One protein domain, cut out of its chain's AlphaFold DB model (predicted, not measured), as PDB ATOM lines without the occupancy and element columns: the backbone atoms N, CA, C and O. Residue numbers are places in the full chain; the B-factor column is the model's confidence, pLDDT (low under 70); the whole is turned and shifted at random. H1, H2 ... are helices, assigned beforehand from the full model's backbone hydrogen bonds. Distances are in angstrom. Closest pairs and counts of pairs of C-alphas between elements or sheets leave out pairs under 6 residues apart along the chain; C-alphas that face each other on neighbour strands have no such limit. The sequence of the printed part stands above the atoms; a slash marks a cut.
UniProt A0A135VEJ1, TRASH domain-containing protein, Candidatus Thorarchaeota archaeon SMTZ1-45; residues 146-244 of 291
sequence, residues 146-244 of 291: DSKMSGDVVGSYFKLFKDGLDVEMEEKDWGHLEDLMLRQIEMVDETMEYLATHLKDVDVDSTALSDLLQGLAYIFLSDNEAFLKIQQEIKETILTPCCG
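This is residues 146 to 244 of the 291 residues of the protein "TRASH domain-containing protein" of Candidatus Thorarchaeota archaeon SMTZ1-45 (UniProt A0A135VEJ1). One long helix, H2, makes the long axis, and three shorter helices pack across it: H1 and H4 on one stretch of it, and H3 nearly square to it farther along. The 99 printed residues hold four named helices, H1 to H4 in chain order, and no named strand; the class is all helix, with mostly crossed packing. The whole is only just compact, close to loose, with a radius of gyration of the C-alphas of 15.2 A, and elongated, spanning 46 by 26 by 26 A.

H2, residues 171 to 198, is the hub. H1, residues 147 to 164, touches its residues 178 to 186 with residues 147 to 154 alone, opposite ways at a steep tilt of 51 degrees; the closest C-alphas, of Ser 150 and Leu 182, are 6.2 A apart. H4, residues 225 to 243, touches residues 177 to 187 of H2, opposite ways at a steep tilt of 47 degrees, with the C-alphas of Leu 180 and Ile 230 closest at 6.0 A. H3, residues 206 to 220, touches residues 188 to 196 of H2, only just about perpendicular at 73 degrees; the C-alphas of Thr 191 and Ala 217 are closest, 5.4 A apart. H1 and H4 are close but not clearly touching, with the C-alphas of Phe 161 and Ile 238 closest at 7.5 A. H3 is apart from H1 and H4. Each O i to N i+4 pair is within hydrogen-bond range in H1, H2 and H3, and 12 of 15 are in H4.

H2 is 40.9 A long, from C-alpha 171 at (6.339, 51.105, 94.212). H1 measures 24.8 A, H3 20.7 A and H4 24.0 A. H4 has a kink of 41 degrees near residue 237 and ends with C-alpha 243 at (-7.394, 39.780, 106.747).

The C-alphas of Glu 170 and Asp 203 are farthest apart, 47.2 A. The printed part has no cut and no long link. In this model, residues 147 to 151 and 244 have pLDDT under 70.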
ATOM      1  N   ASP A 146      -1.398  34.921  75.546       72.69
ATOM      2  CA  ASP A 146      -0.797  36.198  75.182       72.69
ATOM      3  C   ASP A 146      -0.507  37.046  76.419       72.69
ATOM      4  O   ASP A 146      -1.420  37.589  77.041       72.69
ATOM      5  N   SER A 147       0.779  37.236  76.715       62.09
ATOM      6  CA  SER A 147       1.240  37.970  77.901       62.09
ATOM      7  C   SER A 147       0.747  39.420  77.967       62.09
ATOM      8  O   SER A 147       0.595  39.972  79.055       62.09
ATOM      9  N   LYS A 148       0.429  40.058  76.826       66.25
ATOM     10  CA  LYS A 148      -0.174  41.403  76.842       66.25
ATOM     11  C   LYS A 148      -1.620  41.383  77.335       66.25
ATOM     12  O   LYS A 148      -2.006  42.301  78.049       66.25
ATOM     13  N   MET A 149      -2.406  40.360  76.989       67.38
ATOM     14  CA  MET A 149      -3.758  40.207  77.543       67.38
ATOM     15  C   MET A 149      -3.713  39.882  79.039       67.38
ATOM     16  O   MET A 149      -4.562  40.366  79.787       67.38
ATOM     17  N   SER A 150      -2.699  39.137  79.488       68.88
ATOM     18  CA  SER A 150      -2.436  38.907  80.913       68.88
ATOM     19  C   SER A 150      -2.189  40.230  81.656       68.88
ATOM     20  O   SER A 150      -2.751  40.437  82.729       68.88
ATOM     21  N   GLY A 151      -1.459  41.177  81.053       68.50
ATOM     22  CA  GLY A 151      -1.224  42.516  81.614       68.50
ATOM     23  C   GLY A 151      -2.496  43.333  81.888       68.50
ATOM     24  O   GLY A 151      -2.628  43.910  82.966       68.50
ATOM     25  N   ASP A 152      -3.473  43.334  80.975       72.94
ATOM     26  CA  ASP A 152      -4.754  44.043  81.175       72.94
ATOM     27  C   ASP A 152      -5.545  43.482  82.375       72.94
ATOM     28  O   ASP A 152      -6.202  44.217  83.129       72.94
ATOM     29  N   VAL A 153      -5.473  42.161  82.574       75.62
ATOM     30  CA  VAL A 153      -6.090  41.474  83.715       75.62
ATOM     31  C   VAL A 153      -5.389  41.868  85.016       75.62
ATOM     32  O   VAL A 153      -6.067  42.231  85.979       75.62
ATOM     33  N   VAL A 154      -4.051  41.875  85.041       83.00
ATOM     34  CA  VAL A 154      -3.274  42.320  86.212       83.00
ATOM     35  C   VAL A 154      -3.588  43.774  86.562       83.00
ATOM     36  O   VAL A 154      -3.856  44.075  87.726       83.00
ATOM     37  N   GLY A 155      -3.681  44.661  85.567       82.19
ATOM     38  CA  GLY A 155      -4.069  46.058  85.780       82.19
ATOM     39  C   GLY A 155      -5.442  46.210  86.449       82.19
ATOM     40  O   GLY A 155      -5.623  47.063  87.322       82.19
ATOM     41  N   SER A 156      -6.399  45.343  86.106       83.31
ATOM     42  CA  SER A 156      -7.729  45.322  86.734       83.31
ATOM     43  C   SER A 156      -7.673  44.877  88.199       83.31
ATOM     44  O   SER A 156      -8.317  45.493  89.052       83.31
ATOM     45  N   TYR A 157      -6.870  43.857  88.517       84.94
ATOM     46  CA  TYR A 157      -6.643  43.435  89.902       84.94
ATOM     47  C   TYR A 157      -5.931  44.506  90.723       84.94
ATOM     48  O   TYR A 157      -6.320  44.762  91.857       84.94
ATOM     49  N   PHE A 158      -4.948  45.193  90.146       87.12
ATOM     50  CA  PHE A 158      -4.238  46.277  90.822       87.12
ATOM     51  C   PHE A 158      -5.175  47.416  91.193       87.12
ATOM     52  O   PHE A 158      -5.102  47.938  92.303       87.12
ATOM     53  N   LYS A 159      -6.093  47.767  90.289       85.88
ATOM     54  CA  LYS A 159      -7.141  48.740  90.589       85.88
ATOM     55  C   LYS A 159      -8.018  48.274  91.753       85.88
ATOM     56  O   LYS A 159      -8.314  49.064  92.638       85.88
ATOM     57  N   LEU A 160      -8.398  46.996  91.789       87.06
ATOM     58  CA  LEU A 160      -9.174  46.437  92.898       87.06
ATOM     59  C   LEU A 160      -8.394  46.462  94.222       87.06
ATOM     60  O   LEU A 160      -8.968  46.792  95.254       87.06
ATOM     61  N   PHE A 161      -7.104  46.134  94.207       88.94
ATOM     62  CA  PHE A 161      -6.275  46.126  95.413       88.94
ATOM     63  C   PHE A 161      -6.045  47.535  95.957       88.94
ATOM     64  O   PHE A 161      -6.189  47.748  97.157       88.94
ATOM     65  N   LYS A 162      -5.754  48.500  95.077       86.50
ATOM     66  CA  LYS A 162      -5.552  49.905  95.451       86.50
ATOM     67  C   LYS A 162      -6.853  50.570  95.881       86.50
ATOM     68  O   LYS A 162      -6.950  51.058  96.995       86.50
ATOM     69  N   ASP A 163      -7.856  50.564  95.008       86.00
ATOM     70  CA  ASP A 163      -9.064  51.372  95.205       86.00
ATOM     71  C   ASP A 163     -10.128  50.637  96.036       86.00
ATOM     72  O   ASP A 163     -10.968  51.267  96.673       86.00
ATOM     73  N   GLY A 164     -10.152  49.303  95.972       84.75
ATOM     74  CA  GLY A 164     -11.181  48.478  96.608       84.75
ATOM     75  C   GLY A 164     -10.787  47.940  97.980       84.75
ATOM     76  O   GLY A 164     -11.617  47.939  98.886       84.75
ATOM     77  N   LEU A 165      -9.546  47.469  98.127       83.94
ATOM     78  CA  LEU A 165      -9.024  46.902  99.379       83.94
ATOM     79  C   LEU A 165      -8.154  47.880 100.184       83.94
ATOM     80  O   LEU A 165      -7.741  47.524 101.283       83.94
ATOM     81  N   ASP A 166      -7.902  49.081  99.653       83.62
ATOM     82  CA  ASP A 166      -7.099  50.137 100.289       83.62
ATOM     83  C   ASP A 166      -5.691  49.655 100.692       83.62
ATOM     84  O   ASP A 166      -5.176  49.947 101.771       83.62
ATOM     85  N   VAL A 167      -5.072  48.832  99.837       84.31
ATOM     86  CA  VAL A 167      -3.735  48.290 100.098       84.31
ATOM     87  C   VAL A 167      -2.679  49.352  99.796       84.31
ATOM     88  O   VAL A 167      -2.460  49.717  98.639       84.31
ATOM     89  N   GLU A 168      -1.969  49.799 100.830       84.00
ATOM     90  CA  GLU A 168      -0.815  50.693 100.711       84.00
ATOM     91  C   GLU A 168       0.500  49.894 100.695       84.00
ATOM     92  O   GLU A 168       0.798  49.143 101.622       84.00
ATOM     93  N   MET A 169       1.315  50.064  99.648       84.75
ATOM     94  CA  MET A 169       2.655  49.463  99.548       84.75
ATOM     95  C   MET A 169       3.597  50.322  98.693       84.75
ATOM     96  O   MET A 169       3.148  51.187  97.930       84.75
ATOM     97  N   GLU A 170       4.905  50.086  98.816       86.81
ATOM     98  CA  GLU A 170       5.925  50.806  98.049       86.81
ATOM     99  C   GLU A 170       5.890  50.425  96.556       86.81
ATOM    100  O   GLU A 170       5.499  49.323  96.175       86.81
ATOM    101  N   GLU A 171       6.341  51.324  95.673       85.56
ATOM    102  CA  GLU A 171       6.339  51.105  94.212       85.56
ATOM    103  C   GLU A 171       7.111  49.844  93.793       85.56
ATOM    104  O   GLU A 171       6.717  49.134  92.869       85.56
ATOM    105  N   LYS A 172       8.190  49.522  94.512       87.81
ATOM    106  CA  LYS A 172       8.969  48.304  94.283       87.81
ATOM    107  C   LYS A 172       8.160  47.035  94.579       87.81
ATOM    108  O   LYS A 172       8.286  46.060  93.840       87.81
ATOM    109  N   ASP A 173       7.344  47.054  95.629       88.50
ATOM    110  CA  ASP A 173       6.514  45.913  96.023       88.50
ATOM    111  C   ASP A 173       5.359  45.723  95.035       88.50
ATOM    112  O   ASP A 173       5.064  44.593  94.650       88.50
ATOM    113  N   TRP A 174       4.803  46.824  94.510       90.19
ATOM    114  CA  TRP A 174       3.857  46.777  93.391       90.19
ATOM    115  C   TRP A 174       4.462  46.116  92.150       90.19
ATOM    116  O   TRP A 174       3.828  45.243  91.562       90.19
ATOM    117  N   GLY A 175       5.684  46.493  91.763       89.81
ATOM    118  CA  GLY A 175       6.353  45.891  90.607       89.81
ATOM    119  C   GLY A 175       6.658  44.402  90.802       89.81
ATOM    120  O   GLY A 175       6.556  43.616  89.863       89.81
ATOM    121  N   HIS A 176       6.993  43.986  92.025       92.56
ATOM    122  CA  HIS A 176       7.195  42.570  92.325       92.56
ATOM    123  C   HIS A 176       5.884  41.773  92.291       92.56
ATOM    124  O   HIS A 176       5.843  40.684  91.719       92.56
ATOM    125  N   LEU A 177       4.808  42.325  92.857       91.94
ATOM    126  CA  LEU A 177       3.481  41.725  92.794       91.94
ATOM    127  C   LEU A 177       3.003  41.566  91.345       91.94
ATOM    128  O   LEU A 177       2.395  40.551  91.014       91.94
ATOM    129  N   GLU A 178       3.290  42.543  90.484       91.25
ATOM    130  CA  GLU A 178       2.924  42.500  89.066       91.25
ATOM    131  C   GLU A 178       3.570  41.294  88.376       91.25
ATOM    132  O   GLU A 178       2.874  40.520  87.720       91.25
ATOM    133  N   ASP A 179       4.870  41.073  88.605       91.31
ATOM    134  CA  ASP A 179       5.598  39.902  88.100       91.31
ATOM    135  C   ASP A 179       4.995  38.584  88.609       91.31
ATOM    136  O   ASP A 179       4.750  37.666  87.825       91.31
ATOM    137  N   LEU A 180       4.684  38.496  89.908       93.88
ATOM    138  CA  LEU A 180       4.052  37.309  90.492       93.88
ATOM    139  C   LEU A 180       2.690  37.014  89.849       93.88
ATOM    140  O   LEU A 180       2.414  35.866  89.497       93.88
ATOM    141  N   MET A 181       1.850  38.035  89.666       91.50
ATOM    142  CA  MET A 181       0.528  37.877  89.060       91.50
ATOM    143  C   MET A 181       0.603  37.513  87.577       91.50
ATOM    144  O   MET A 181      -0.150  36.649  87.131       91.50
ATOM    145  N   LEU A 182       1.516  38.125  86.816       89.94
ATOM    146  CA  LEU A 182       1.742  37.764  85.416       89.94
ATOM    147  C   LEU A 182       2.164  36.300  85.299       89.94
ATOM    148  O   LEU A 182       1.536  35.546  84.560       89.94
ATOM    149  N   ARG A 183       3.142  35.868  86.101       91.81
ATOM    150  CA  ARG A 183       3.600  34.471  86.120       91.81
ATOM    151  C   ARG A 183       2.493  33.505  86.536       91.81
ATOM    152  O   ARG A 183       2.381  32.428  85.961       91.81
ATOM    153  N   GLN A 184       1.659  33.873  87.510       92.31
ATOM    154  CA  GLN A 184       0.487  33.079  87.885       92.31
ATOM    155  C   GLN A 184      -0.464  32.896  86.696       92.31
ATOM    156  O   GLN A 184      -0.923  31.780  86.455       92.31
ATOM    157  N   ILE A 185      -0.778  33.980  85.978       89.50
ATOM    158  CA  ILE A 185      -1.678  33.944  84.820       89.50
ATOM    159  C   ILE A 185      -1.077  33.090  83.706       89.50
ATOM    160  O   ILE A 185      -1.770  32.217  83.198       89.50
ATOM    161  N   GLU A 186       0.207  33.265  83.389       88.69
ATOM    162  CA  GLU A 186       0.909  32.456  82.385       88.69
ATOM    163  C   GLU A 186       0.823  30.956  82.706       88.69
ATOM    164  O   GLU A 186       0.423  30.165  81.853       88.69
ATOM    165  N   MET A 187       1.091  30.558  83.957       92.25
ATOM    166  CA  MET A 187       0.976  29.155  84.377       92.25
ATOM    167  C   MET A 187      -0.453  28.610  84.231       92.25
ATOM    168  O   MET A 187      -0.643  27.450  83.850       92.25
ATOM    169  N   VAL A 188      -1.466  29.425  84.544       91.06
ATOM    170  CA  VAL A 188      -2.878  29.051  84.378       91.06
ATOM    171  C   VAL A 188      -3.230  28.915  82.897       91.06
ATOM    172  O   VAL A 188      -3.841  27.913  82.533       91.06
ATOM    173  N   ASP A 189      -2.818  29.855  82.045       87.25
ATOM    174  CA  ASP A 189      -3.100  29.851  80.605       87.25
ATOM    175  C   ASP A 189      -2.447  28.649  79.900       87.25
ATOM    176  O   ASP A 189      -3.123  27.931  79.156       87.25
ATOM    177  N   GLU A 190      -1.176  28.358  80.197       89.00
ATOM    178  CA  GLU A 190      -0.471  27.160  79.710       89.00
ATOM    179  C   GLU A 190      -1.184  25.870  80.147       89.00
ATOM    180  O   GLU A 190      -1.351  24.919  79.377       89.00
ATOM    181  N   THR A 191      -1.677  25.839  81.387       91.06
ATOM    182  CA  THR A 191      -2.433  24.688  81.892       91.06
ATOM    183  C   THR A 191      -3.796  24.572  81.212       91.06
ATOM    184  O   THR A 191      -4.227  23.467  80.880       91.06
ATOM    185  N   MET A 192      -4.485  25.686  80.958       89.31
ATOM    186  CA  MET A 192      -5.747  25.696  80.217       89.31
ATOM    187  C   MET A 192      -5.558  25.202  78.780       89.31
ATOM    188  O   MET A 192      -6.416  24.469  78.286       89.31
ATOM    189  N   GLU A 193      -4.447  25.540  78.123       87.62
ATOM    190  CA  GLU A 193      -4.078  24.998  76.809       87.62
ATOM    191  C   GLU A 193      -3.885  23.482  76.862       87.62
ATOM    192  O   GLU A 193      -4.491  22.733  76.080       87.62
ATOM    193  N   TYR A 194      -3.079  23.022  77.822       90.00
ATOM    194  CA  TYR A 194      -2.849  21.602  78.036       90.00
ATOM    195  C   TYR A 194      -4.179  20.869  78.243       90.00
ATOM    196  O   TYR A 194      -4.477  19.899  77.540       90.00
ATOM    197  N   LEU A 195      -5.032  21.362  79.140       90.25
ATOM    198  CA  LEU A 195      -6.335  20.766  79.420       90.25
ATOM    199  C   LEU A 195      -7.259  20.800  78.199       90.25
ATOM    200  O   LEU A 195      -7.858  19.779  77.877       90.25
ATOM    201  N   ALA A 196      -7.344  21.913  77.474       86.88
ATOM    202  CA  ALA A 196      -8.174  22.023  76.273       86.88
ATOM    203  C   ALA A 196      -7.767  21.035  75.165       86.88
ATOM    204  O   ALA A 196      -8.616  20.609  74.382       86.88
ATOM    205  N   THR A 197      -6.490  20.643  75.116       85.69
ATOM    206  CA  THR A 197      -5.970  19.652  74.158       85.69
ATOM    207  C   THR A 197      -6.273  18.209  74.571       85.69
ATOM    208  O   THR A 197      -6.433  17.340  73.713       85.69
ATOM    209  N   HIS A 198      -6.350  17.932  75.875       87.50
ATOM    210  CA  HIS A 198      -6.471  16.568  76.408       87.50
ATOM    211  C   HIS A 198      -7.891  16.211  76.866       87.50
ATOM    212  O   HIS A 198      -8.242  15.029  76.944       87.50
ATOM    213  N   LEU A 199      -8.724  17.207  77.166       87.19
ATOM    214  CA  LEU A 199     -10.118  17.002  77.524       87.19
ATOM    215  C   LEU A 199     -10.952  16.677  76.284       87.19
ATOM    216  O   LEU A 199     -10.771  17.220  75.195       87.19
ATOM    217  N   LYS A 200     -11.908  15.764  76.464       84.12
ATOM    218  CA  LYS A 200     -12.899  15.456  75.430       84.12
ATOM    219  C   LYS A 200     -13.835  16.641  75.240       84.12
ATOM    220  O   LYS A 200     -14.047  17.428  76.157       84.12
ATOM    221  N   ASP A 201     -14.466  16.695  74.072       81.81
ATOM    222  CA  ASP A 201     -15.566  17.621  73.835       81.81
ATOM    223  C   ASP A 201     -16.644  17.489  74.918       81.81
ATOM    224  O   ASP A 201     -17.136  16.386  75.177       81.81
ATOM    225  N   VAL A 202     -17.051  18.622  75.488       79.75
ATOM    226  CA  VAL A 202     -18.069  18.682  76.539       79.75
ATOM    227  C   VAL A 202     -19.269  19.470  76.036       79.75
ATOM    228  O   VAL A 202     -19.146  20.584  75.511       79.75
ATOM    229  N   ASP A 203     -20.462  18.905  76.213       81.25
ATOM    230  CA  ASP A 203     -21.697  19.593  75.857       81.25
ATOM    231  C   ASP A 203     -22.255  20.428  77.013       81.25
ATOM    232  O   ASP A 203     -23.261  20.104  77.633       81.25
ATOM    233  N   VAL A 204     -21.545  21.510  77.323       83.06
ATOM    234  CA  VAL A 204     -21.975  22.561  78.258       83.06
ATOM    235  C   VAL A 204     -21.966  23.915  77.553       83.06
ATOM    236  O   VAL A 204     -21.389  24.047  76.469       83.06
ATOM    237  N   ASP A 205     -22.626  24.923  78.113       82.25
ATOM    238  CA  ASP A 205     -22.602  26.269  77.546       82.25
ATOM    239  C   ASP A 205     -21.205  26.913  77.641       82.25
ATOM    240  O   ASP A 205     -20.370  26.536  78.461       82.25
ATOM    241  N   SER A 206     -20.940  27.906  76.788       80.94
ATOM    242  CA  SER A 206     -19.643  28.595  76.715       80.94
ATOM    243  C   SER A 206     -19.214  29.306  77.999       80.94
ATOM    244  O   SER A 206     -18.026  29.596  78.155       80.94
ATOM    245  N   THR A 207     -20.148  29.689  78.871       78.62
ATOM    246  CA  THR A 207     -19.805  30.353  80.132       78.62
ATOM    247  C   THR A 207     -19.334  29.327  81.136       78.62
ATOM    248  O   THR A 207     -18.165  29.364  81.517       78.62
ATOM    249  N   ALA A 208     -20.169  28.326  81.404       84.81
ATOM    250  CA  ALA A 208     -19.814  27.218  82.274       84.81
ATOM    251  C   ALA A 208     -18.540  26.493  81.813       84.81
ATOM    252  O   ALA A 208     -17.721  26.115  82.642       84.81
ATOM    253  N   LEU A 209     -18.333  26.326  80.499       86.38
ATOM    254  CA  LEU A 209     -17.131  25.674  79.974       86.38
ATOM    255  C   LEU A 209     -15.846  26.455  80.264       86.38
ATOM    256  O   LEU A 209     -14.817  25.848  80.545       86.38
ATOM    257  N   SER A 210     -15.902  27.784  80.164       84.25
ATOM    258  CA  SER A 210     -14.754  28.657  80.430       84.25
ATOM    259  C   SER A 210     -14.373  28.605  81.905       84.25
ATOM    260  O   SER A 210     -13.209  28.382  82.227       84.25
ATOM    261  N   ASP A 211     -15.366  28.744  82.785       85.00
ATOM    262  CA  ASP A 211     -15.168  28.732  84.236       85.00
ATOM    263  C   ASP A 211     -14.688  27.352  84.708       85.00
ATOM    264  O   ASP A 211     -13.788  27.245  85.539       85.00
ATOM    265  N   LEU A 212     -15.238  26.282  84.121       88.88
ATOM    266  CA  LEU A 212     -14.795  24.915  84.373       88.88
ATOM    267  C   LEU A 212     -13.334  24.717  83.962       88.88
ATOM    268  O   LEU A 212     -12.569  24.149  84.732       88.88
ATOM    269  N   LEU A 213     -12.941  25.169  82.767       89.00
ATOM    270  CA  LEU A 213     -11.571  25.000  82.281       89.00
ATOM    271  C   LEU A 213     -10.569  25.745  83.171       89.00
ATOM    272  O   LEU A 213      -9.542  25.177  83.534       89.00
ATOM    273  N   GLN A 214     -10.901  26.971  83.579       88.56
ATOM    274  CA  GLN A 214     -10.084  27.738  84.513       88.56
ATOM    275  C   GLN A 214     -10.002  27.043  85.881       88.56
ATOM    276  O   GLN A 214      -8.909  26.842  86.401       88.56
ATOM    277  N   GLY A 215     -11.129  26.604  86.450       91.06
ATOM    278  CA  GLY A 215     -11.146  25.876  87.722       91.06
ATOM    279  C   GLY A 215     -10.340  24.573  87.679       91.06
ATOM    280  O   GLY A 215      -9.594  24.274  88.609       91.06
ATOM    281  N   LEU A 216     -10.426  23.823  86.575       92.81
ATOM    282  CA  LEU A 216      -9.610  22.628  86.357       92.81
ATOM    283  C   LEU A 216      -8.119  22.959  86.264       92.81
ATOM    284  O   LEU A 216      -7.319  22.180  86.771       92.81
ATOM    285  N   ALA A 217      -7.741  24.098  85.677       93.56
ATOM    286  CA  ALA A 217      -6.347  24.533  85.644       93.56
ATOM    287  C   ALA A 217      -5.801  24.795  87.055       93.56
ATOM    288  O   ALA A 217      -4.731  24.298  87.397       93.56
ATOM    289  N   TYR A 218      -6.569  25.467  87.918       93.88
ATOM    290  CA  TYR A 218      -6.198  25.648  89.328       93.88
ATOM    291  C   TYR A 218      -6.075  24.321  90.087       93.88
ATOM    292  O   TYR A 218      -5.151  24.153  90.879       93.88
ATOM    293  N   ILE A 219      -6.978  23.363  89.844       95.31
ATOM    294  CA  ILE A 219      -6.892  22.023  90.448       95.31
ATOM    295  C   ILE A 219      -5.638  21.297  89.954       95.31
ATOM    296  O   ILE A 219      -4.919  20.702  90.751       95.31
ATOM    297  N   PHE A 220      -5.359  21.355  88.654       95.12
ATOM    298  CA  PHE A 220      -4.196  20.710  88.054       95.12
ATOM    299  C   PHE A 220      -2.877  21.291  88.574       95.12
ATOM    300  O   PHE A 220      -1.918  20.558  88.756       95.12
ATOM    301  N   LEU A 221      -2.839  22.593  88.858       96.31
ATOM    302  CA  LEU A 221      -1.676  23.276  89.428       96.31
ATOM    303  C   LEU A 221      -1.572  23.154  90.958       96.31
ATOM    304  O   LEU A 221      -0.624  23.677  91.543       96.31
ATOM    305  N   SER A 222      -2.524  22.500  91.629       94.44
ATOM    306  CA  SER A 222      -2.611  22.500  93.099       94.44
ATOM    307  C   SER A 222      -1.487  21.742  93.815       94.44
ATOM    308  O   SER A 222      -1.316  21.921  95.019       94.44
ATOM    309  N   ASP A 223      -0.704  20.937  93.098       92.56
ATOM    310  CA  ASP A 223       0.508  20.270  93.582       92.56
ATOM    311  C   ASP A 223       1.796  20.829  92.942       92.56
ATOM    312  O   ASP A 223       2.896  20.345  93.214       92.56
ATOM    313  N   ASN A 224       1.688  21.886  92.130       97.00
ATOM    314  CA  ASN A 224       2.833  22.558  91.531       97.00
ATOM    315  C   ASN A 224       3.486  23.521  92.540       97.00
ATOM    316  O   ASN A 224       2.939  24.574  92.862       97.00
ATOM    317  N   GLU A 225       4.693  23.189  93.008       97.00
ATOM    318  CA  GLU A 225       5.408  23.965  94.036       97.00
ATOM    319  C   GLU A 225       5.621  25.440  93.662       97.00
ATOM    320  O   GLU A 225       5.476  26.320  94.511       97.00
ATOM    321  N   ALA A 226       5.947  25.732  92.398       96.06
ATOM    322  CA  ALA A 226       6.174  27.104  91.946       96.06
ATOM    323  C   ALA A 226       4.873  27.917  91.969       96.06
ATOM    324  O   ALA A 226       4.868  29.054  92.440       96.06
ATOM    325  N   PHE A 227       3.772  27.311  91.522       96.25
ATOM    326  CA  PHE A 227       2.452  27.926  91.563       96.25
ATOM    327  C   PHE A 227       2.005  28.193  93.002       96.25
ATOM    328  O   PHE A 227       1.605  29.308  93.329       96.25
ATOM    329  N   LEU A 228       2.132  27.197  93.884       95.75
ATOM    330  CA  LEU A 228       1.791  27.324  95.302       95.75
ATOM    331  C   LEU A 228       2.603  28.419  95.994       95.75
ATOM    332  O   LEU A 228       2.053  29.182  96.786       95.75
ATOM    333  N   LYS A 229       3.893  28.535  95.665       96.88
ATOM    334  CA  LYS A 229       4.752  29.589  96.200       96.88
ATOM    335  C   LYS A 229       4.291  30.978  95.755       96.88
ATOM    336  O   LYS A 229       4.169  31.863  96.594       96.88
ATOM    337  N   ILE A 230       3.958  31.149  94.473       95.88
ATOM    338  CA  ILE A 230       3.403  32.410  93.952       95.88
ATOM    339  C   ILE A 230       2.087  32.759  94.662       95.88
ATOM    340  O   ILE A 230       1.928  33.883  95.129       95.88
ATOM    341  N   GLN A 231       1.164  31.796  94.809       93.31
ATOM    342  CA  GLN A 231      -0.093  32.000  95.544       93.31
ATOM    343  C   GLN A 231       0.152  32.453  96.982       93.31
ATOM    344  O   GLN A 231      -0.526  33.349  97.485       93.31
ATOM    345  N   GLN A 232       1.106  31.811  97.653       93.19
ATOM    346  CA  GLN A 232       1.440  32.124  99.029       93.19
ATOM    347  C   GLN A 232       2.028  33.532  99.155       93.19
ATOM    348  O   GLN A 232       1.575  34.281 100.015       93.19
ATOM    349  N   GLU A 233       2.960  33.912  98.280       94.62
ATOM    350  CA  GLU A 233       3.550  35.254  98.273       94.62
ATOM    351  C   GLU A 233       2.484  36.327  97.986       94.62
ATOM    352  O   GLU A 233       2.343  37.266  98.766       94.62
ATOM    353  N   ILE A 234       1.635  36.146  96.964       92.06
ATOM    354  CA  ILE A 234       0.526  37.076  96.668       92.06
ATOM    355  C   ILE A 234      -0.415  37.210  97.874       92.06
ATOM    356  O   ILE A 234      -0.809  38.317  98.244       92.06
ATOM    357  N   LYS A 235      -0.773  36.090  98.513       90.25
ATOM    358  CA  LYS A 235      -1.605  36.088  99.722       90.25
ATOM    359  C   LYS A 235      -0.936  36.856 100.861       90.25
ATOM    360  O   LYS A 235      -1.613  37.635 101.524       90.25
ATOM    361  N   GLU A 236       0.351  36.633 101.101       89.38
ATOM    362  CA  GLU A 236       1.113  37.311 102.152       89.38
ATOM    363  C   GLU A 236       1.234  38.816 101.903       89.38
ATOM    364  O   GLU A 236       1.164  39.589 102.855       89.38
ATOM    365  N   THR A 237       1.333  39.235 100.642       88.62
ATOM    366  CA  THR A 237       1.404  40.648 100.256       88.62
ATOM    367  C   THR A 237       0.046  41.350 100.305       88.62
ATOM    368  O   THR A 237      -0.025  42.493 100.744       88.62
ATOM    369  N   ILE A 238      -1.031  40.699  99.853       87.88
ATOM    370  CA  ILE A 238      -2.342  41.347  99.673       87.88
ATOM    371  C   ILE A 238      -3.328  40.994 100.778       87.88
ATOM    372  O   ILE A 238      -3.942  41.872 101.373       87.88
ATOM    373  N   LEU A 239      -3.511  39.707 101.058       84.19
ATOM    374  CA  LEU A 239      -4.590  39.252 101.933       84.19
ATOM    375  C   LEU A 239      -4.183  39.249 103.401       84.19
ATOM    376  O   LEU A 239      -5.007  39.575 104.242       84.19
ATOM    377  N   THR A 240      -2.943  38.900 103.735       81.38
ATOM    378  CA  THR A 240      -2.499  38.859 105.134       81.38
ATOM    379  C   THR A 240      -2.552  40.234 105.821       81.38
ATOM    380  O   THR A 240      -3.003  40.283 106.966       81.38
ATOM    381  N   PRO A 241      -2.182  41.362 105.180       79.94
ATOM    382  CA  PRO A 241      -2.341  42.684 105.787       79.94
ATOM    383  C   PRO A 241      -3.809  43.072 105.998       79.94
ATOM    384  O   PRO A 241      -4.141  43.673 107.018       79.94
ATOM    385  N   CYS A 242      -4.694  42.695 105.070       73.94
ATOM    386  CA  CYS A 242      -6.119  43.028 105.135       73.94
ATOM    387  C   CYS A 242      -6.915  42.119 106.086       73.94
ATOM    388  O   CYS A 242      -7.833  42.573 106.764       73.94
ATOM    389  N   CYS A 243      -6.588  40.829 106.118       72.75
ATOM    390  CA  CYS A 243      -7.394  39.780 106.747       72.75
ATOM    391  C   CYS A 243      -6.693  39.109 107.940       72.75
ATOM    392  O   CYS A 243      -7.296  38.275 108.613       72.75
ATOM    393  N   GLY A 244      -5.426  39.437 108.199       69.44
ATOM    394  CA  GLY A 244      -4.582  38.730 109.157       69.44
ATOM    395  C   GLY A 244      -4.060  37.391 108.625       69.44
ATOM    396  O   GLY A 244      -4.307  36.985 107.488       69.44
TER     397      GLY A 244